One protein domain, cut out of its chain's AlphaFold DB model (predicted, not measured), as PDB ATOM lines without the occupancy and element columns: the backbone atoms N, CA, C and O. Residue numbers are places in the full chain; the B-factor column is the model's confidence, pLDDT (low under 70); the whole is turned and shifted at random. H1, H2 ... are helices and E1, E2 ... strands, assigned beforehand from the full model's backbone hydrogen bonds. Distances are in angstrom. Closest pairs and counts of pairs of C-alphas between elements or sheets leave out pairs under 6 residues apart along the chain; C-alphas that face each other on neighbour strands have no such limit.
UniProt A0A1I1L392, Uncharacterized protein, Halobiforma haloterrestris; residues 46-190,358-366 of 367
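This is residues 46 to 190 and 358 to 366 of the 367 residues of an uncharacterized protein of Halobiforma haloterrestris (UniProt A0A1I1L392). A twisted four-stranded sheet has helices over one face, with H1 and H3 on that face and H4 beside the edge strand E4. A two-stranded ribbon, E1 and E2, packs with E1 on H4, on the far side of H4 from the sheet, and beyond it residues 78 to 83 stick out. The printed part has 154 residues with four named helices and six named strands, in the order H1 E1 H2 E2 H3 H4 E3 E4 E5 E6; the larger sheet, E4 E3 E6 E5, is antiparallel throughout, and so is the pair E1 and E2. The class is mixed, helices and strands, in two layers, helices on one face of a sheet. The whole is compact, with a radius of gyration of the C-alphas of 17.1 A and spans of 55 by 39 by 30 A.

H1, residues 46 to 57, begins at C-alpha 46 (-48.206, 59.437, 2.736) and is 16.5 A long. E1, residues 59 to 65, H2, residues 66 to 71, and E2, residues 87 to 93, follow. H3 holds residues 94 to 104; H4, residues 117 to 135, is 27.5 A long and begins at C-alpha 117 (-41.867, 30.901, 14.701). E3 is residues 147 to 154, E4 162 to 169, and E5 178 to 186, 25.5 A long. E6, residues 358 to 365, ends at C-alpha 365 (-46.481, 58.136, 13.843).

E4 and E5 are the edge strands. N 166 and O 152 are 3.1 A apart between E4 and E3, N 361 and O 151 2.8 A between E3 and E6, and N 181 and O 362 2.9 A between E6 and E5. H1, H3 and H4 are on the same face. H1 runs along the strands, over E6 and E5, at a height over the sheet of 8.1 A. H3 runs slantwise to the strands, over E3 and, only just, with 3 C-alphas, over E6. H3 and H4, a helical hairpin, touch at a shallow tilt of 15 degrees, opposite ways; the C-alphas of Thr 104 and Gly 117 are closest, 5.2 A. H4 is over none of the strands; its closest C-alphas to E4 are Asp 125 and Ala 168, 4.4 A, and to E1 Ala 123 and Tyr 64, 5.7 A. N 62 and O 90 are 2.9 A apart between E1 and E2. H1 and H3 touch only at their ends, C-alphas 56 and 95 being closest, 5.4 A. H2 and H4 only just touch, with 3 pairs of C-alphas within 8 A, the closest those of Ile 66 and Glu 119, 7.1 A. Every O i to N i+4 pair is within hydrogen-bond range in H1, H3 and H4; in H2 0 of 2 are, and 2 of 3 O i to N i+3 pairs.

The C-alphas of Gly 79 and Gln 141 are the two farthest apart, 55.6 A. Residues 191 to 357 are cut out, and C-alphas 190 and 358 are 12.7 A apart across the cut. The links H2 to E2, H3 to H4 and H4 to E3 are long. The mean pLDDT of the printed part is 84.8; residue 46 and residues 133 to 146 are under 70.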
ATOM      1  N   THR A  46     -49.068  60.061   3.755       61.59
ATOM      2  CA  THR A  46     -48.206  59.437   2.736       61.59
ATOM      3  C   THR A  46     -46.884  58.882   3.292       61.59
ATOM      4  O   THR A  46     -46.136  58.214   2.577       61.59
ATOM      5  N   SER A  47     -46.580  59.106   4.576       78.56
ATOM      6  CA  SER A  47     -45.412  58.532   5.261       78.56
ATOM      7  C   SER A  47     -45.496  57.003   5.377       78.56
ATOM      8  O   SER A  47     -44.509  56.305   5.119       78.56
ATOM      9  N   ALA A  48     -46.679  56.464   5.691       85.00
ATOM     10  CA  ALA A  48     -46.891  55.020   5.797       85.00
ATOM     11  C   ALA A  48     -46.762  54.321   4.434       85.00
ATOM     12  O   ALA A  48     -46.089  53.299   4.333       85.00
ATOM     13  N   GLU A  49     -47.310  54.922   3.372       85.81
ATOM     14  CA  GLU A  49     -47.188  54.424   1.994       85.81
ATOM     15  C   GLU A  49     -45.722  54.375   1.539       85.81
ATOM     16  O   GLU A  49     -45.242  53.330   1.105       85.81
ATOM     17  N   ARG A  50     -44.960  55.463   1.731       85.31
ATOM     18  CA  ARG A  50     -43.522  55.491   1.401       85.31
ATOM     19  C   ARG A  50     -42.717  54.466   2.195       85.31
ATOM     20  O   ARG A  50     -41.752  53.900   1.679       85.31
ATOM     21  N   THR A  51     -43.089  54.237   3.451       86.75
ATOM     22  CA  THR A  51     -42.436  53.232   4.298       86.75
ATOM     23  C   THR A  51     -42.734  51.824   3.792       86.75
ATOM     24  O   THR A  51     -41.808  51.028   3.653       86.75
ATOM     25  N   ALA A  52     -43.988  51.535   3.439       89.44
ATOM     26  CA  ALA A  52     -44.378  50.264   2.836       89.44
ATOM     27  C   ALA A  52     -43.640  50.014   1.508       89.44
ATOM     28  O   ALA A  52     -43.066  48.942   1.321       89.44
ATOM     29  N   GLU A  53     -43.552  51.018   0.629       88.56
ATOM     30  CA  GLU A  53     -42.771  50.942  -0.617       88.56
ATOM     31  C   GLU A  53     -41.282  50.682  -0.352       88.56
ATOM     32  O   GLU A  53     -40.648  49.875  -1.035       88.56
ATOM     33  N   THR A  54     -40.714  51.335   0.665       88.88
ATOM     34  CA  THR A  54     -39.312  51.145   1.057       88.88
ATOM     35  C   THR A  54     -39.064  49.727   1.560       88.88
ATOM     36  O   THR A  54     -38.076  49.106   1.161       88.88
ATOM     37  N   LEU A  55     -39.955  49.186   2.397       89.19
ATOM     38  CA  LEU A  55     -39.874  47.803   2.872       89.19
ATOM     39  C   LEU A  55     -39.987  46.812   1.710       89.19
ATOM     40  O   LEU A  55     -39.164  45.905   1.607       89.19
ATOM     41  N   ALA A  56     -40.932  47.021   0.791       90.44
ATOM     42  CA  ALA A  56     -41.111  46.163  -0.379       90.44
ATOM     43  C   ALA A  56     -39.886  46.171  -1.314       90.44
ATOM     44  O   ALA A  56     -39.538  45.149  -1.904       90.44
ATOM     45  N   ALA A  57     -39.197  47.310  -1.431       90.06
ATOM     46  CA  ALA A  57     -37.989  47.450  -2.244       90.06
ATOM     47  C   ALA A  57     -36.702  46.966  -1.545       90.06
ATOM     48  O   ALA A  57     -35.650  46.873  -2.187       90.06
ATOM     49  N   THR A  58     -36.754  46.681  -0.243       90.69
ATOM     50  CA  THR A  58     -35.588  46.301   0.560       90.69
ATOM     51  C   THR A  58     -35.433  44.789   0.602       90.69
ATOM     52  O   THR A  58     -36.363  44.073   0.951       90.69
ATOM     53  N   THR A  59     -34.234  44.290   0.308       92.69
ATOM     54  CA  THR A  59     -33.869  42.879   0.502       92.69
ATOM     55  C   THR A  59     -33.020  42.735   1.757       92.69
ATOM     56  O   THR A  59     -32.045  43.470   1.930       92.69
ATOM     57  N   LEU A  60     -33.368  41.774   2.606       92.88
ATOM     58  CA  LEU A  60     -32.692  41.488   3.864       92.88
ATOM     59  C   LEU A  60     -32.061  40.095   3.848       92.88
ATOM     60  O   LEU A  60     -32.374  39.242   3.020       92.88
ATOM     61  N   SER A  61     -31.141  39.909   4.786       93.12
ATOM     62  CA  SER A  61     -30.552  38.631   5.162       93.12
ATOM     63  C   SER A  61     -30.861  38.440   6.637       93.12
ATOM     64  O   SER A  61     -30.492  39.300   7.440       93.12
ATOM     65  N   ILE A  62     -31.489  37.330   6.995       93.62
ATOM     66  CA  ILE A  62     -31.743  36.956   8.386       93.62
ATOM     67  C   ILE A  62     -30.935  35.716   8.736       93.62
ATOM     68  O   ILE A  62     -30.604  34.900   7.873       93.62
ATOM     69  N   GLN A  63     -30.568  35.614  10.005       91.75
ATOM     70  CA  GLN A  63     -30.007  34.408  10.590       91.75
ATOM     71  C   GLN A  63     -30.807  34.133  11.850       91.75
ATOM     72  O   GLN A  63     -30.939  35.030  12.680       91.75
ATOM     73  N   TYR A  64     -31.326  32.923  11.965       89.38
ATOM     74  CA  TYR A  64     -32.166  32.497  13.075       89.38
ATOM     75  C   TYR A  64     -31.716  31.120  13.553       89.38
ATOM     76  O   TYR A  64     -31.023  30.390  12.834       89.38
ATOM     77  N   ASP A  65     -32.060  30.795  14.791       87.31
ATOM     78  CA  ASP A  65     -31.732  29.523  15.418       87.31
ATOM     79  C   ASP A  65     -33.028  28.744  15.629       87.31
ATOM     80  O   ASP A  65     -33.933  29.214  16.307       87.31
ATOM     81  N   ILE A  66     -33.127  27.559  15.029       84.56
ATOM     82  CA  ILE A  66     -34.300  26.682  15.176       84.56
ATOM     83  C   ILE A  66     -34.211  25.778  16.414       84.56
ATOM     84  O   ILE A  66     -34.931  24.790  16.519       84.56
ATOM     85  N   GLY A  67     -33.299  26.061  17.342       80.94
ATOM     86  CA  GLY A  67     -33.099  25.328  18.587       80.94
ATOM     87  C   GLY A  67     -34.228  25.516  19.599       80.94
ATOM     88  O   GLY A  67     -34.260  24.771  20.577       80.94
ATOM     89  N   GLY A  68     -35.184  26.423  19.356       74.44
ATOM     90  CA  GLY A  68     -36.425  26.543  20.136       74.44
ATOM     91  C   GLY A  68     -37.147  25.199  20.308       74.44
ATOM     92  O   GLY A  68     -37.614  24.878  21.403       74.44
ATOM     93  N   VAL A  69     -37.072  24.328  19.290       79.94
ATOM     94  CA  VAL A  69     -37.598  22.950  19.325       79.94
ATOM     95  C   VAL A  69     -37.036  22.100  20.470       79.94
ATOM     96  O   VAL A  69     -37.708  21.183  20.928       79.94
ATOM     97  N   GLU A  70     -35.828  22.389  20.975       81.88
ATOM     98  CA  GLU A  70     -35.232  21.663  22.108       81.88
ATOM     99  C   GLU A  70     -35.986  21.885  23.426       81.88
ATOM    100  O   GLU A  70     -35.788  21.129  24.379       81.88
ATOM    101  N   SER A  71     -36.848  22.903  23.486       77.38
ATOM    102  CA  SER A  71     -37.717  23.169  24.633       77.38
ATOM    103  C   SER A  71     -38.991  22.318  24.629       77.38
ATOM    104  O   SER A  71     -39.668  22.269  25.655       77.38
ATOM    105  N   SER A  72     -39.319  21.653  23.514       78.12
ATOM    106  CA  SER A  72     -40.502  20.798  23.395       78.12
ATOM    107  C   SER A  72     -40.228  19.369  23.869       78.12
ATOM    108  O   SER A  72     -39.248  18.737  23.470       78.12
ATOM    109  N   ASP A  73     -41.144  18.824  24.675       76.75
ATOM    110  CA  ASP A  73     -41.082  17.443  25.171       76.75
ATOM    111  C   ASP A  73     -41.245  16.398  24.044       76.75
ATOM    112  O   ASP A  73     -40.802  15.254  24.186       76.75
ATOM    113  N   SER A  74     -41.849  16.783  22.912       76.56
ATOM    114  CA  SER A  74     -42.042  15.930  21.729       76.56
ATOM    115  C   SER A  74     -40.789  15.826  20.852       76.56
ATOM    116  O   SER A  74     -40.692  14.929  20.005       76.56
ATOM    117  N   TYR A  75     -39.823  16.737  21.018       83.69
ATOM    118  CA  TYR A  75     -38.615  16.771  20.203       83.69
ATOM    119  C   TYR A  75     -37.546  15.820  20.745       83.69
ATOM    120  O   TYR A  75     -37.091  15.912  21.885       83.69
ATOM    121  N   VAL A  76     -37.082  14.912  19.885       82.75
ATOM    122  CA  VAL A  76     -35.996  13.982  20.215       82.75
ATOM    123  C   VAL A  76     -34.731  14.396  19.457       82.75
ATOM    124  O   VAL A  76     -34.610  14.108  18.255       82.75
ATOM    125  N   PRO A  77     -33.755  15.046  20.125       80.12
ATOM    126  CA  PRO A  77     -32.528  15.471  19.473       80.12
ATOM    127  C   PRO A  77     -31.699  14.259  19.031       80.12
ATOM    128  O   PRO A  77     -31.671  13.221  19.707       80.12
ATOM    129  N   PRO A  78     -30.955  14.364  17.919       82.44
ATOM    130  CA  PRO A  78     -30.025  13.318  17.538       82.44
ATOM    131  C   PRO A  78     -28.879  13.220  18.559       82.44
ATOM    132  O   PRO A  78     -28.471  14.198  19.176       82.44
ATOM    133  N   GLY A  79     -28.303  12.024  18.718       73.62
ATOM    134  CA  GLY A  79     -27.306  11.766  19.770       73.62
ATOM    135  C   GLY A  79     -26.009  12.591  19.689       73.62
ATOM    136  O   GLY A  79     -25.251  12.618  20.657       73.62
ATOM    137  N   LEU A  80     -25.730  13.244  18.555       74.00
ATOM    138  CA  LEU A  80     -24.645  14.213  18.391       74.00
ATOM    139  C   LEU A  80     -25.129  15.374  17.514       74.00
ATOM    140  O   LEU A  80     -25.264  15.206  16.301       74.00
ATOM    141  N   THR A  81     -25.300  16.550  18.116       77.12
ATOM    142  CA  THR A  81     -25.622  17.795  17.406       77.12
ATOM    143  C   THR A  81     -24.439  18.761  17.520       77.12
ATOM    144  O   THR A  81     -24.083  19.165  18.630       77.12
ATOM    145  N   PRO A  82     -23.750  19.094  16.413       75.81
ATOM    146  CA  PRO A  82     -22.691  20.100  16.425       75.81
ATOM    147  C   PRO A  82     -23.209  21.470  16.881       75.81
ATOM    148  O   PRO A  82     -24.355  21.824  16.621       75.81
ATOM    149  N   SER A  83     -22.344  22.275  17.501       75.12
ATOM    150  CA  SER A  83     -22.655  23.683  17.775       75.12
ATOM    151  C   SER A  83     -22.953  24.423  16.466       75.12
ATOM    152  O   SER A  83     -22.187  24.286  15.512       75.12
ATOM    153  N   GLY A  84     -24.053  25.178  16.432       77.56
ATOM    154  CA  GLY A  84     -24.527  25.887  15.239       77.56
ATOM    155  C   GLY A  84     -25.280  25.012  14.229       77.56
ATOM    156  O   GLY A  84     -25.616  25.483  13.151       77.56
ATOM    157  N   ALA A  85     -25.567  23.738  14.531       81.00
ATOM    158  CA  ALA A  85     -26.352  22.897  13.621       81.00
ATOM    159  C   ALA A  85     -27.797  23.399  13.433       81.00
ATOM    160  O   ALA A  85     -28.398  23.123  12.394       81.00
ATOM    161  N   TYR A  86     -28.311  24.148  14.411       85.12
ATOM    162  CA  TYR A  86     -29.621  24.799  14.394       85.12
ATOM    163  C   TYR A  86     -29.603  26.192  13.750       85.12
ATOM    164  O   TYR A  86     -30.660  26.769  13.534       85.12
ATOM    165  N   GLU A  87     -28.437  26.729  13.383       87.50
ATOM    166  CA  GLU A  87     -28.374  28.027  12.711       87.50
ATOM    167  C   GLU A  87     -28.869  27.883  11.264       87.50
ATOM    168  O   GLU A  87     -28.481  26.970  10.518       87.50
ATOM    169  N   ARG A  88     -29.747  28.794  10.857       89.50
ATOM    170  CA  ARG A  88     -30.297  28.912   9.507       89.50
ATOM    171  C   ARG A  88     -30.119  30.337   9.009       89.50
ATOM    172  O   ARG A  88     -29.923  31.267   9.789       89.50
ATOM    173  N   ALA A  89     -30.120  30.492   7.690       91.56
ATOM    174  CA  ALA A  89     -29.984  31.788   7.050       91.56
ATOM    175  C   ALA A  89     -30.900  31.869   5.837       91.56
ATOM    176  O   ALA A  89     -30.921  30.952   5.015       91.56
ATOM    177  N   GLU A  90     -31.583  32.997   5.713       92.62
ATOM    178  CA  GLU A  90     -32.561  33.237   4.663       92.62
ATOM    179  C   GLU A  90     -32.443  34.656   4.111       92.62
ATOM    180  O   GLU A  90     -31.947  35.572   4.776       92.62
ATOM    181  N   TYR A  91     -32.835  34.818   2.849       92.88
ATOM    182  CA  TYR A  91     -32.669  36.049   2.093       92.88
ATOM    183  C   TYR A  91     -33.934  36.318   1.291       92.88
ATOM    184  O   TYR A  91     -34.350  35.483   0.492       92.88
ATOM    185  N   GLY A  92     -34.493  37.512   1.432       92.25
ATOM    186  CA  GLY A  92     -35.730  37.859   0.745       92.25
ATOM    187  C   GLY A  92     -36.081  39.336   0.867       92.25
ATOM    188  O   GLY A  92     -35.405  40.081   1.586       92.25
ATOM    189  N   PRO A  93     -37.108  39.798   0.138       93.19
ATOM    190  CA  PRO A  93     -37.712  41.104   0.382       93.19
ATOM    191  C   PRO A  93     -38.164  41.215   1.844       93.19
ATOM    192  O   PRO A  93     -38.670  40.242   2.391       93.19
ATOM    193  N   ALA A  94     -38.028  42.383   2.475       94.44
ATOM    194  CA  ALA A  94     -38.395  42.567   3.883       94.44
ATOM    195  C   ALA A  94     -39.876  42.252   4.139       94.44
ATOM    196  O   ALA A  94     -40.218  41.616   5.128       94.44
ATOM    197  N   THR A  95     -40.745  42.654   3.211       95.44
ATOM    198  CA  THR A  95     -42.171  42.319   3.254       95.44
ATOM    199  C   THR A  95     -42.422  40.828   3.038       95.44
ATOM    200  O   THR A  95     -43.297  40.270   3.681       95.44
ATOM    201  N   GLY A  96     -41.627  40.169   2.190       95.12
ATOM    202  CA  GLY A  96     -41.705  38.720   1.988       95.12
ATOM    203  C   GLY A  96     -41.304  37.942   3.239       95.12
ATOM    204  O   GLY A  96     -42.032  37.056   3.649       95.12
ATOM    205  N   LEU A  97     -40.206  38.324   3.897       96.19
ATOM    206  CA  LEU A  97     -39.763  37.690   5.145       96.19
ATOM    207  C   LEU A  97     -40.743  37.925   6.301       96.19
ATOM    208  O   LEU A  97     -40.922  37.051   7.138       96.19
ATOM    209  N   LEU A  98     -41.394  39.091   6.356       96.69
ATOM    210  CA  LEU A  98     -42.420  39.355   7.368       96.69
ATOM    211  C   LEU A  98     -43.703  38.546   7.112       96.69
ATOM    212  O   LEU A  98     -44.331  38.091   8.061       96.69
ATOM    213  N   ALA A  99     -44.086  38.351   5.847       97.06
ATOM    214  CA  ALA A  99     -45.183  37.455   5.486       97.06
ATOM    215  C   ALA A  99     -44.849  35.989   5.791       97.06
ATOM    216  O   ALA A  99     -45.668  35.296   6.381       97.06
ATOM    217  N   ASP A 100     -43.635  35.548   5.467       96.06
ATOM    218  CA  ASP A 100     -43.142  34.204   5.775       96.06
ATOM    219  C   ASP A 100     -43.076  33.949   7.290       96.06
ATOM    220  O   ASP A 100     -43.461  32.883   7.763       96.06
ATOM    221  N   ALA A 101     -42.707  34.965   8.080       96.50
ATOM    222  CA  ALA A 101     -42.809  34.909   9.537       96.50
ATOM    223  C   ALA A 101     -44.264  34.732   9.997       96.50
ATOM    224  O   ALA A 101     -44.527  33.918  10.874       96.50
ATOM    225  N   ALA A 102     -45.225  35.435   9.384       97.25
ATOM    226  CA  ALA A 102     -46.636  35.244   9.711       97.25
ATOM    227  C   ALA A 102     -47.105  33.820   9.372       97.25
ATOM    228  O   ALA A 102     -47.749  33.202  10.206       97.25
ATOM    229  N   VAL A 103     -46.737  33.271   8.212       96.25
ATOM    230  CA  VAL A 103     -47.043  31.877   7.834       96.25
ATOM    231  C   VAL A 103     -46.365  30.881   8.784       96.25
ATOM    232  O   VAL A 103     -46.967  29.883   9.172       96.25
ATOM    233  N   THR A 104     -45.135  31.151   9.214       93.44
ATOM    234  CA  THR A 104     -44.408  30.294  10.164       93.44
ATOM    235  C   THR A 104     -45.062  30.312  11.550       93.44
ATOM    236  O   THR A 104     -45.195  29.260  12.170       93.44
ATOM    237  N   ASN A 105     -45.551  31.474  11.986       93.75
ATOM    238  CA  ASN A 105     -46.287  31.676  13.239       93.75
ATOM    239  C   ASN A 105     -47.750  31.216  13.169       93.75
ATOM    240  O   ASN A 105     -48.535  31.515  14.071       93.75
ATOM    241  N   ALA A 106     -48.160  30.560  12.083       93.81
ATOM    242  CA  ALA A 106     -49.513  30.058  11.977       93.81
ATOM    243  C   ALA A 106     -49.794  29.009  13.056       93.81
ATOM    244  O   ALA A 106     -48.981  28.120  13.324       93.81
ATOM    245  N   GLY A 107     -50.981  29.099  13.643       92.31
ATOM    246  CA  GLY A 107     -51.466  28.152  14.633       92.31
ATOM    247  C   GLY A 107     -52.944  27.841  14.456       92.31
ATOM    248  O   GLY A 107     -53.659  28.549  13.745       92.31
ATOM    249  N   ILE A 108     -53.381  26.776  15.123       88.31
ATOM    250  CA  ILE A 108     -54.777  26.345  15.231       88.31
ATOM    251  C   ILE A 108     -55.143  26.374  16.717       88.31
ATOM    252  O   ILE A 108     -54.643  25.580  17.520       88.31
ATOM    253  N   GLY A 109     -55.984  27.332  17.108       82.12
ATOM    254  CA  GLY A 109     -56.261  27.596  18.522       82.12
ATOM    255  C   GLY A 109     -54.993  28.008  19.281       82.12
ATOM    256  O   GLY A 109     -54.365  29.005  18.935       82.12
ATOM    257  N   ASP A 110     -54.627  27.243  20.313       77.81
ATOM    258  CA  ASP A 110     -53.413  27.461  21.117       77.81
ATOM    259  C   ASP A 110     -52.195  26.645  20.619       77.81
ATOM    260  O   ASP A 110     -51.143  26.663  21.259       77.81
ATOM    261  N   HIS A 111     -52.324  25.904  19.509       83.00
ATOM    262  CA  HIS A 111     -51.252  25.068  18.961       83.00
ATOM    263  C   HIS A 111     -50.555  25.762  17.792       83.00
ATOM    264  O   HIS A 111     -51.169  26.021  16.759       83.00
ATOM    265  N   GLU A 112     -49.259  26.013  17.929       84.44
ATOM    266  CA  GLU A 112     -48.413  26.502  16.839       84.44
ATOM    267  C   GLU A 112     -48.069  25.359  15.878       84.44
ATOM    268  O   GLU A 112     -47.742  24.249  16.303       84.44
ATOM    269  N   LEU A 113     -48.099  25.620  14.569       82.38
ATOM    270  CA  LEU A 113     -47.731  24.611  13.572       82.38
ATOM    271  C   LEU A 113     -46.216  24.367  13.542       82.38
ATOM    272  O   LEU A 113     -45.769  23.239  13.310       82.38
ATOM    273  N   LEU A 114     -45.422  25.414  13.782       83.50
ATOM    274  CA  LEU A 114     -43.962  25.381  13.769       83.50
ATOM    275  C   LEU A 114     -43.396  26.076  15.014       83.50
ATOM    276  O   LEU A 114     -43.419  27.293  15.134       83.50
ATOM    277  N   ALA A 115     -42.784  25.299  15.906       76.88
ATOM    278  CA  ALA A 115     -42.282  25.783  17.200       76.88
ATOM    279  C   ALA A 115     -41.017  26.669  17.156       76.88
ATOM    280  O   ALA A 115     -40.357  26.828  18.178       76.88
ATOM    281  N   TYR A 116     -40.611  27.153  15.981       82.81
ATOM    282  CA  TYR A 116     -39.495  28.100  15.826       82.81
ATOM    283  C   TYR A 116     -39.955  29.451  15.258       82.81
ATOM    284  O   TYR A 116     -39.131  30.242  14.791       82.81
ATOM    285  N   GLY A 117     -41.271  29.683  15.232       86.50
ATOM    286  CA  GLY A 117     -41.867  30.901  14.701       86.50
ATOM    287  C   GLY A 117     -41.375  32.159  15.413       86.50
ATOM    288  O   GLY A 117     -40.890  33.079  14.757       86.50
ATOM    289  N   ASP A 118     -41.371  32.147  16.747       87.62
ATOM    290  CA  ASP A 118     -40.893  33.265  17.569       87.62
ATOM    291  C   ASP A 118     -39.436  33.644  17.249       87.62
ATOM    292  O   ASP A 118     -39.124  34.815  17.021       87.62
ATOM    293  N   GLU A 119     -38.522  32.668  17.169       89.69
ATOM    294  CA  GLU A 119     -37.120  32.943  16.834       89.69
ATOM    295  C   GLU A 119     -36.944  33.461  15.400       89.69
ATOM    296  O   GLU A 119     -36.019  34.236  15.124       89.69
ATOM    297  N   TYR A 120     -37.813  33.034  14.480       91.19
ATOM    298  CA  TYR A 120     -37.840  33.538  13.114       91.19
ATOM    299  C   TYR A 120     -38.361  34.984  13.063       91.19
ATOM    300  O   TYR A 120     -37.706  35.839  12.457       91.19
ATOM    301  N   GLU A 121     -39.474  35.294  13.741       94.00
ATOM    302  CA  GLU A 121     -40.023  36.654  13.860       94.00
ATOM    303  C   GLU A 121     -38.992  37.610  14.469       94.00
ATOM    304  O   GLU A 121     -38.721  38.659  13.883       94.00
ATOM    305  N   ASP A 122     -38.339  37.230  15.569       92.19
ATOM    306  CA  ASP A 122     -37.306  38.039  16.227       92.19
ATOM    307  C   ASP A 122     -36.136  38.367  15.279       92.19
ATOM    308  O   ASP A 122     -35.594  39.484  15.274       92.19
ATOM    309  N   ALA A 123     -35.731  37.406  14.442       92.62
ATOM    310  CA  ALA A 123     -34.679  37.614  13.451       92.62
ATOM    311  C   ALA A 123     -35.122  38.571  12.329       92.62
ATOM    312  O   ALA A 123     -34.320  39.402  11.872       92.62
ATOM    313  N   VAL A 124     -36.383  38.481  11.896       94.00
ATOM    314  CA  VAL A 124     -36.988  39.386  10.911       94.00
ATOM    315  C   VAL A 124     -37.130  40.797  11.481       94.00
ATOM    316  O   VAL A 124     -36.639  41.742  10.851       94.00
ATOM    317  N   ASP A 125     -37.702  40.954  12.678       93.50
ATOM    318  CA  ASP A 125     -37.840  42.237  13.376       93.50
ATOM    319  C   ASP A 125     -36.479  42.912  13.556       93.50
ATOM    320  O   ASP A 125     -36.272  44.050  13.123       93.50
ATOM    321  N   GLY A 126     -35.489  42.187  14.086       88.75
ATOM    322  CA  GLY A 126     -34.139  42.713  14.272       88.75
ATOM    323  C   GLY A 126     -33.505  43.209  12.965       88.75
ATOM    324  O   GLY A 126     -32.844  44.257  12.941       88.75
ATOM    325  N   SER A 127     -33.727  42.497  11.856       89.44
ATOM    326  CA  SER A 127     -33.199  42.865  10.537       89.44
ATOM    327  C   SER A 127     -33.915  44.083   9.941       89.44
ATOM    328  O   SER A 127     -33.250  45.032   9.495       89.44
ATOM    329  N   ILE A 128     -35.250  44.126  10.018       88.62
ATOM    330  CA  ILE A 128     -36.071  45.272   9.599       88.62
ATOM    331  C   ILE A 128     -35.715  46.509  10.432       88.62
ATOM    332  O   ILE A 128     -35.367  47.555   9.872       88.62
ATOM    333  N   GLY A 129     -35.693  46.383  11.758       83.06
ATOM    334  CA  GLY A 129     -35.337  47.449  12.688       83.06
ATOM    335  C   GLY A 129     -33.938  48.005  12.425       83.06
ATOM    336  O   GLY A 129     -33.750  49.222  12.373       83.06
ATOM    337  N   SER A 130     -32.947  47.145  12.165       80.62
ATOM    338  CA  SER A 130     -31.584  47.591  11.840       80.62
ATOM    339  C   SER A 130     -31.509  48.425  10.554       80.62
ATOM    340  O   SER A 130     -30.709  49.366  10.465       80.62
ATOM    341  N   THR A 131     -32.370  48.118   9.581       78.19
ATOM    342  CA  THR A 131     -32.426  48.798   8.286       78.19
ATOM    343  C   THR A 131     -33.133  50.144   8.401       78.19
ATOM    344  O   THR A 131     -32.600  51.157   7.940       78.19
ATOM    345  N   LEU A 132     -34.273  50.185   9.092       70.94
ATOM    346  CA  LEU A 132     -35.047  51.409   9.307       70.94
ATOM    347  C   LEU A 132     -34.303  52.409  10.211       70.94
ATOM    348  O   LEU A 132     -34.210  53.590   9.881       70.94
ATOM    349  N   VAL A 133     -33.626  51.945  11.270       62.78
ATOM    350  CA  VAL A 133     -32.758  52.792  12.121       62.78
ATOM    351  C   VAL A 133     -31.546  53.344  11.347       62.78
ATOM    352  O   VAL A 133     -30.955  54.362  11.722       62.78
ATOM    353  N   GLY A 134     -31.141  52.686  10.257       47.16
ATOM    354  CA  GLY A 134     -30.060  53.132   9.378       47.16
ATOM    355  C   GLY A 134     -30.425  54.321   8.483       47.16
ATOM    356  O   GLY A 134     -29.529  55.109   8.162       47.16
ATOM    357  N   ALA A 135     -31.701  54.463   8.117       47.38
ATOM    358  CA  ALA A 135     -32.205  55.521   7.238       47.38
ATOM    359  C   ALA A 135     -32.332  56.888   7.946       47.38
ATOM    360  O   ALA A 135     -32.136  57.918   7.309       47.38
ATOM    361  N   ASP A 136     -32.519  56.894   9.272       45.06
ATOM    362  CA  ASP A 136     -32.736  58.094  10.104       45.06
ATOM    363  C   ASP A 136     -31.454  58.700  10.718       45.06
ATOM    364  O   ASP A 136     -31.488  59.457  11.691       45.06
ATOM    365  N   ARG A 137     -30.263  58.395  10.182       42.34
ATOM    366  CA  ARG A 137     -29.002  58.983  10.682       42.34
ATOM    367  C   ARG A 137     -28.768  60.406  10.171       42.34
ATOM    368  O   ARG A 137     -27.699  60.680   9.616       42.34
ATOM    369  N   ASP A 138     -29.689  61.326  10.435       43.19
ATOM    370  CA  ASP A 138     -29.344  62.745  10.425       43.19
ATOM    371  C   ASP A 138     -28.707  63.108  11.777       43.19
ATOM    372  O   ASP A 138     -29.312  63.070  12.845       43.19
ATOM    373  N   ARG A 139     -27.392  63.350  11.758       43.38
ATOM    374  CA  ARG A 139     -26.522  63.412  12.954       43.38
ATOM    375  C   ARG A 139     -26.663  64.692  13.782       43.38
ATOM    376  O   ARG A 139     -25.783  64.981  14.592       43.38
ATOM    377  N   ASN A 140     -27.713  65.473  13.586       43.81
ATOM    378  CA  ASN A 140     -27.929  66.702  14.329       43.81
ATOM    379  C   ASN A 140     -29.405  66.858  14.678       43.81
ATOM    380  O   ASN A 140     -30.200  67.174  13.805       43.81
ATOM    381  N   GLN A 141     -29.663  66.801  15.986       44.16
ATOM    382  CA  GLN A 141     -30.898  67.119  16.712       44.16
ATOM    383  C   GLN A 141     -31.686  65.892  17.172       44.16
ATOM    384  O   GLN A 141     -32.152  65.064  16.399       44.16
ATOM    385  N   ASP A 142     -31.759  65.795  18.498       44.78
ATOM    386  CA  ASP A 142     -32.611  64.897  19.253       44.78
ATOM    387  C   ASP A 142     -34.062  64.940  18.719       44.78
ATOM    388  O   ASP A 142     -34.607  66.028  18.553       44.78
ATOM    389  N   HIS A 143     -34.675  63.759  18.537       42.03
ATOM    390  CA  HIS A 143     -36.133  63.493  18.518       42.03
ATOM    391  C   HIS A 143     -36.883  63.135  17.218       42.03
ATOM    392  O   HIS A 143     -38.081  62.887  17.314       42.03
ATOM    393  N   HIS A 144     -36.243  62.924  16.064       45.50
ATOM    394  CA  HIS A 144     -36.954  62.401  14.875       45.50
ATOM    395  C   HIS A 144     -36.491  60.983  14.515       45.50
ATOM    396  O   HIS A 144     -35.732  60.784  13.575       45.50
ATOM    397  N   ARG A 145     -36.899  59.983  15.309       53.78
ATOM    398  CA  ARG A 145     -36.968  58.602  14.806       53.78
ATOM    399  C   ARG A 145     -38.336  58.481  14.152       53.78
ATOM    400  O   ARG A 145     -39.319  58.676  14.865       53.78
ATOM    401  N   HIS A 146     -38.416  58.195  12.860       56.50
ATOM    402  CA  HIS A 146     -39.680  57.777  12.269       56.50
ATOM    403  C   HIS A 146     -40.040  56.457  12.934       56.50
ATOM    404  O   HIS A 146     -39.312  55.467  12.851       56.50
ATOM    405  N   ARG A 147     -41.110  56.487  13.720       78.69
ATOM    406  CA  ARG A 147     -41.538  55.330  14.483       78.69
ATOM    407  C   ARG A 147     -42.434  54.517  13.562       78.69
ATOM    408  O   ARG A 147     -43.447  55.023  13.084       78.69
ATOM    409  N   VAL A 148     -41.967  53.322  13.226       85.38
ATOM    410  CA  VAL A 148     -42.585  52.423  12.252       85.38
ATOM    411  C   VAL A 148     -42.984  51.151  12.981       85.38
ATOM    412  O   VAL A 148     -42.185  50.603  13.738       85.38
ATOM    413  N   TYR A 149     -44.199  50.687  12.715       91.00
ATOM    414  CA  TYR A 149     -44.704  49.395  13.149       91.00
ATOM    415  C   TYR A 149     -45.300  48.681  11.945       91.00
ATOM    416  O   TYR A 149     -46.200  49.213  11.303       91.00
ATOM    417  N   ALA A 150     -44.806  47.499  11.614       94.62
ATOM    418  CA  ALA A 150     -45.371  46.661  10.569       94.62
ATOM    419  C   ALA A 150     -46.008  45.424  11.198       94.62
ATOM    420  O   ALA A 150     -45.477  44.851  12.148       94.62
ATOM    421  N   VAL A 151     -47.152  45.019  10.662       97.31
ATOM    422  CA  VAL A 151     -47.873  43.815  11.069       97.31
ATOM    423  C   VAL A 151     -48.217  43.032   9.820       97.31
ATOM    424  O   VAL A 151     -48.982  43.537   9.003       97.31
ATOM    425  N   ALA A 152     -47.693  41.818   9.701       98.06
ATOM    426  CA  ALA A 152     -48.183  40.827   8.758       98.06
ATOM    427  C   ALA A 152     -49.242  39.948   9.428       98.06
ATOM    428  O   ALA A 152     -49.085  39.543  10.582       98.06
ATOM    429  N   VAL A 153     -50.310  39.668   8.692       97.88
ATOM    430  CA  VAL A 153     -51.340  38.689   9.038       97.88
ATOM    431  C   VAL A 153     -51.524  37.778   7.834       97.88
ATOM    432  O   VAL A 153     -51.615  38.261   6.702       97.88
ATOM    433  N   TRP A 154     -51.560  36.478   8.089       97.81
ATOM    434  CA  TRP A 154     -51.854  35.457   7.097       97.81
ATOM    435  C   TRP A 154     -52.992  34.568   7.604       97.81
ATOM    436  O   TRP A 154     -52.944  34.096   8.742       97.81
ATOM    437  N   GLU A 155     -53.998  34.376   6.754       96.88
ATOM    438  CA  GLU A 155     -55.190  33.554   6.976       96.88
ATOM    439  C   GLU A 155     -55.511  32.874   5.627       96.88
ATOM    440  O   GLU A 155     -55.541  33.566   4.609       96.88
ATOM    441  N   PRO A 156     -55.704  31.540   5.562       96.31
ATOM    442  CA  PRO A 156     -55.950  30.834   4.302       96.31
ATOM    443  C   PRO A 156     -57.321  31.151   3.687       96.31
ATOM    444  O   PRO A 156     -57.520  30.952   2.487       96.31
ATOM    445  N   TYR A 157     -58.252  31.637   4.503       96.12
ATOM    446  CA  TYR A 157     -59.552  32.174   4.121       96.12
ATOM    447  C   TYR A 157     -59.998  33.219   5.149       96.12
ATOM    448  O   TYR A 157     -59.442  33.296   6.248       96.12
ATOM    449  N   GLU A 158     -60.979  34.045   4.790       95.56
ATOM    450  CA  GLU A 158     -61.485  35.105   5.663       95.56
ATOM    451  C   GLU A 158     -61.935  34.559   7.029       95.56
ATOM    452  O   GLU A 158     -62.662  33.571   7.103       95.56
ATOM    453  N   ASN A 159     -61.496  35.213   8.112       95.06
ATOM    454  CA  ASN A 159     -61.815  34.860   9.502       95.06
ATOM    455  C   ASN A 159     -61.376  33.450   9.938       95.06
ATOM    456  O   ASN A 159     -61.887  32.947  10.940       95.06
ATOM    457  N   ALA A 160     -60.418  32.835   9.238       95.12
ATOM    458  CA  ALA A 160     -59.940  31.497   9.559       95.12
ATOM    459  C   ALA A 160     -59.465  31.355  11.017       95.12
ATOM    460  O   ALA A 160     -58.715  32.179  11.558       95.12
ATOM    461  N   SER A 161     -59.831  30.233  11.628       92.62
ATOM    462  CA  SER A 161     -59.270  29.750  12.893       92.62
ATOM    463  C   SER A 161     -57.769  29.465  12.782       92.62
ATOM    464  O   SER A 161     -57.024  29.660  13.748       92.62
ATOM    465  N   ILE A 162     -57.324  29.048  11.592       93.69
ATOM    466  CA  ILE A 162     -55.920  28.870  11.233       93.69
ATOM    467  C   ILE A 162     -55.362  30.216  10.804       93.69
ATOM    468  O   ILE A 162     -55.680  30.715   9.728       93.69
ATOM    469  N   ARG A 163     -54.501  30.809  11.622       95.12
ATOM    470  CA  ARG A 163     -53.949  32.129  11.316       95.12
ATOM    471  C   ARG A 163     -52.576  32.318  11.902       95.12
ATOM    472  O   ARG A 163     -52.243  31.736  12.933       95.12
ATOM    473  N   GLY A 164     -51.818  33.201  11.276       95.56
ATOM    474  CA  GLY A 164     -50.492  33.569  11.724       95.56
ATOM    475  C   GLY A 164     -50.274  35.073  11.688       95.56
ATOM    476  O   GLY A 164     -50.868  35.808  10.892       95.56
ATOM    477  N   ARG A 165     -49.441  35.557  12.605       96.56
ATOM    478  CA  ARG A 165     -49.140  36.980  12.752       96.56
ATOM    479  C   ARG A 165     -47.665  37.160  13.052       96.56
ATOM    480  O   ARG A 165     -47.142  36.495  13.934       96.56
ATOM    481  N   ALA A 166     -47.053  38.127  12.384       97.00
ATOM    482  CA  ALA A 166     -45.705  38.580  12.689       97.00
ATOM    483  C   ALA A 166     -45.645  40.105  12.695       97.00
ATOM    484  O   ALA A 166     -46.419  40.795  12.020       97.00
ATOM    485  N   THR A 167     -44.739  40.656  13.487       96.06
ATOM    486  CA  THR A 167     -44.617  42.088  13.714       96.06
ATOM    487  C   THR A 167     -43.173  42.549  13.601       96.06
ATOM    488  O   THR A 167     -42.236  41.792  13.818       96.06
ATOM    489  N   ALA A 168     -42.991  43.811  13.222       93.00
ATOM    490  CA  ALA A 168     -41.682  44.445  13.220       93.00
ATOM    491  C   ALA A 168     -41.782  45.902  13.679       93.00
ATOM    492  O   ALA A 168     -42.670  46.646  13.250       93.00
ATOM    493  N   GLY A 169     -40.848  46.328  14.520       88.62
ATOM    494  CA  GLY A 169     -40.828  47.636  15.156       88.62
ATOM    495  C   GLY A 169     -41.694  47.729  16.415       88.62
ATOM    496  O   GLY A 169     -42.351  46.789  16.855       88.62
ATOM    497  N   GLU A 170     -41.688  48.910  17.029       85.62
ATOM    498  CA  GLU A 170     -42.422  49.162  18.271       85.62
ATOM    499  C   GLU A 170     -43.883  49.500  17.965       85.62
ATOM    500  O   GLU A 170     -44.158  50.230  17.026       85.62
ATOM    501  N   ARG A 171     -44.846  49.028  18.762       86.69
ATOM    502  CA  ARG A 171     -46.257  49.400  18.563       86.69
ATOM    503  C   ARG A 171     -46.482  50.898  18.860       86.69
ATOM    504  O   ARG A 171     -45.968  51.377  19.879       86.69
ATOM    505  N   PRO A 172     -47.294  51.626  18.063       85.38
ATOM    506  CA  PRO A 172     -47.636  53.013  18.364       85.38
ATOM    507  C   PRO A 172     -48.304  53.167  19.743       85.38
ATOM    508  O   PRO A 172     -49.118  52.321  20.136       85.38
ATOM    509  N   PRO A 173     -48.000  54.246  20.491       84.56
ATOM    510  CA  PRO A 173     -48.765  54.626  21.670       84.56
ATOM    511  C   PRO A 173     -50.236  54.893  21.323       84.56
ATOM    512  O   PRO A 173     -50.556  55.373  20.243       84.56
ATOM    513  N   VAL A 174     -51.130  54.632  22.278       82.69
ATOM    514  CA  VAL A 174     -52.591  54.697  22.075       82.69
ATOM    515  C   VAL A 174     -53.153  56.103  21.832       82.69
ATOM    516  O   VAL A 174     -54.297  56.220  21.403       82.69
ATOM    517  N   ASP A 175     -52.375  57.146  22.129       84.69
ATOM    518  CA  ASP A 175     -52.804  58.551  22.080       84.69
ATOM    519  C   ASP A 175     -52.200  59.328  20.892       84.69
ATOM    520  O   ASP A 175     -52.421  60.534  20.786       84.69
ATOM    521  N   GLU A 176     -51.422  58.663  20.029       81.69
ATOM    522  CA  GLU A 176     -50.771  59.286  18.869       81.69
ATOM    523  C   GLU A 176     -51.646  59.144  17.618       81.69
ATOM    524  O   GLU A 176     -52.310  58.123  17.415       81.69
ATOM    525  N   ASP A 177     -51.611  60.152  16.746       83.12
ATOM    526  CA  ASP A 177     -52.199  60.039  15.413       83.12
ATOM    527  C   ASP A 177     -51.312  59.122  14.549       83.12
ATOM    528  O   ASP A 177     -50.109  59.354  14.400       83.12
ATOM    529  N   VAL A 178     -51.904  58.060  13.993       88.06
ATOM    530  CA  VAL A 178     -51.192  57.020  13.233       88.06
ATOM    531  C   VAL A 178     -51.617  57.042  11.769       88.06
ATOM    532  O   VAL A 178     -52.803  57.038  11.440       88.06
ATOM    533  N   GLY A 179     -50.632  57.005  10.879       88.06
ATOM    534  CA  GLY A 179     -50.810  56.780   9.450       88.06
ATOM    535  C   GLY A 179     -50.694  55.304   9.164       88.06
ATOM    536  O   GLY A 179     -49.773  54.673   9.666       88.06
ATOM    537  N   SER A 180     -51.603  54.758   8.366       92.25
ATOM    538  CA  SER A 180     -51.608  53.341   8.014       92.25
ATOM    539  C   SER A 180     -51.626  53.154   6.506       92.25
ATOM    540  O   SER A 180     -52.428  53.786   5.819       92.25
ATOM    541  N   ALA A 181     -50.800  52.242   6.011       93.81
ATOM    542  CA  ALA A 181     -50.855  51.744   4.647       93.81
ATOM    543  C   ALA A 181     -50.871  50.217   4.681       93.81
ATOM    544  O   ALA A 181     -50.101  49.610   5.424       93.81
ATOM    545  N   THR A 182     -51.737  49.610   3.877       95.56
ATOM    546  CA  THR A 182     -51.869  48.156   3.790       95.56
ATOM    547  C   THR A 182     -51.466  47.700   2.397       95.56
ATOM    548  O   THR A 182     -51.864  48.308   1.404       95.56
ATOM    549  N   ILE A 183     -50.655  46.651   2.333       95.94
ATOM    550  CA  ILE A 183     -50.226  46.007   1.095       95.94
ATOM    551  C   ILE A 183     -50.470  44.505   1.193       95.94
ATOM    552  O   ILE A 183     -50.342  43.922   2.270       95.94
ATOM    553  N   THR A 184     -50.761  43.892   0.056       96.50
ATOM    554  CA  THR A 184     -50.847  42.439  -0.078       96.50
ATOM    555  C   THR A 184     -49.552  41.920  -0.683       96.50
ATOM    556  O   THR A 184     -49.008  42.514  -1.621       96.50
ATOM    557  N   VAL A 185     -49.024  40.838  -0.125       96.38
ATOM    558  CA  VAL A 185     -47.807  40.174  -0.597       96.38
ATOM    559  C   VAL A 185     -48.029  38.670  -0.666       96.38
ATOM    560  O   VAL A 185     -48.975  38.159  -0.085       96.38
ATOM    561  N   SER A 186     -47.151  37.955  -1.366       96.19
ATOM    562  CA  SER A 186     -47.239  36.495  -1.403       96.19
ATOM    563  C   SER A 186     -46.923  35.890  -0.032       96.19
ATOM    564  O   SER A 186     -45.947  36.301   0.598       96.19
ATOM    565  N   SER A 187     -47.713  34.900   0.385       94.25
ATOM    566  CA  SER A 187     -47.462  34.048   1.554       94.25
ATOM    567  C   SER A 187     -46.389  32.982   1.290       94.25
ATOM    568  O   SER A 187     -45.877  32.375   2.220       94.25
ATOM    569  N   GLY A 188     -46.034  32.735   0.024       93.00
ATOM    570  CA  GLY A 188     -45.124  31.655  -0.373       93.00
ATOM    571  C   GLY A 188     -45.791  30.281  -0.512       93.00
ATOM    572  O   GLY A 188     -45.150  29.356  -1.014       93.00
ATOM    573  N   LEU A 189     -47.069  30.149  -0.140       93.81
ATOM    574  CA  LEU A 189     -47.833  28.913  -0.304       93.81
ATOM    575  C   LEU A 189     -48.306  28.716  -1.757       93.81
ATOM    576  O   LEU A 189     -48.444  29.690  -2.505       93.81
ATOM    577  N   PRO A 190     -48.544  27.460  -2.189       92.56
ATOM    578  CA  PRO A 190     -49.067  27.177  -3.520       92.56
ATOM    579  C   PRO A 190     -50.439  27.839  -3.729       92.56
ATOM    580  O   PRO A 190     -51.316  27.660  -2.884       92.56
ATOM    581  N   ALA A 358     -50.618  37.219   2.003       97.50
ATOM    582  CA  ALA A 358     -50.544  37.762   3.350       97.50
ATOM    583  C   ALA A 358     -50.731  39.280   3.293       97.50
ATOM    584  O   ALA A 358     -50.245  39.963   2.383       97.50
ATOM    585  N   THR A 359     -51.402  39.827   4.299       97.75
ATOM    586  CA  THR A 359     -51.660  41.262   4.403       97.75
ATOM    587  C   THR A 359     -50.663  41.904   5.353       97.75
ATOM    588  O   THR A 359     -50.549  41.505   6.509       97.75
ATOM    589  N   ILE A 360     -49.971  42.948   4.898       97.31
ATOM    590  CA  ILE A 360     -49.056  43.738   5.724       97.31
ATOM    591  C   ILE A 360     -49.624  45.132   5.919       97.31
ATOM    592  O   ILE A 360     -49.784  45.889   4.965       97.31
ATOM    593  N   THR A 361     -49.862  45.503   7.172       96.75
ATOM    594  CA  THR A 361     -50.217  46.868   7.559       96.75
ATOM    595  C   THR A 361     -49.011  47.557   8.179       96.75
ATOM    596  O   THR A 361     -48.500  47.133   9.215       96.75
ATOM    597  N   VAL A 362     -48.566  48.640   7.547       93.06
ATOM    598  CA  VAL A 362     -47.493  49.514   8.018       93.06
ATOM    599  C   VAL A 362     -48.106  50.741   8.668       93.06
ATOM    600  O   VAL A 362     -48.933  51.426   8.070       93.06
ATOM    601  N   GLN A 363     -47.671  51.024   9.885       91.44
ATOM    602  CA  GLN A 363     -48.086  52.152  10.695       91.44
ATOM    603  C   GLN A 363     -46.903  53.080  10.954       91.44
ATOM    604  O   GLN A 363     -45.815  52.624  11.308       91.44
ATOM    605  N   THR A 364     -47.121  54.384  10.804       88.31
ATOM    606  CA  THR A 364     -46.148  55.424  11.155       88.31
ATOM    607  C   THR A 364     -46.785  56.464  12.065       88.31
ATOM    608  O   THR A 364     -47.989  56.703  11.979       88.31
ATOM    609  N   TRP A 365     -46.003  57.062  12.965       84.81
ATOM    610  CA  TRP A 365     -46.481  58.136  13.843       84.81
ATOM    611  C   TRP A 365     -45.366  59.119  14.230       84.81
ATOM    612  O   TRP A 365     -44.174  58.792  14.192       84.81
ATOM    613  N   GLU A 366     -45.768  60.323  14.630       72.75
ATOM    614  CA  GLU A 366     -44.898  61.408  15.103       72.75
ATOM    615  C   GLU A 366     -45.237  61.756  16.572       72.75
ATOM    616  O   GLU A 366     -46.360  61.498  16.984       72.75
TER     617      GLU A 366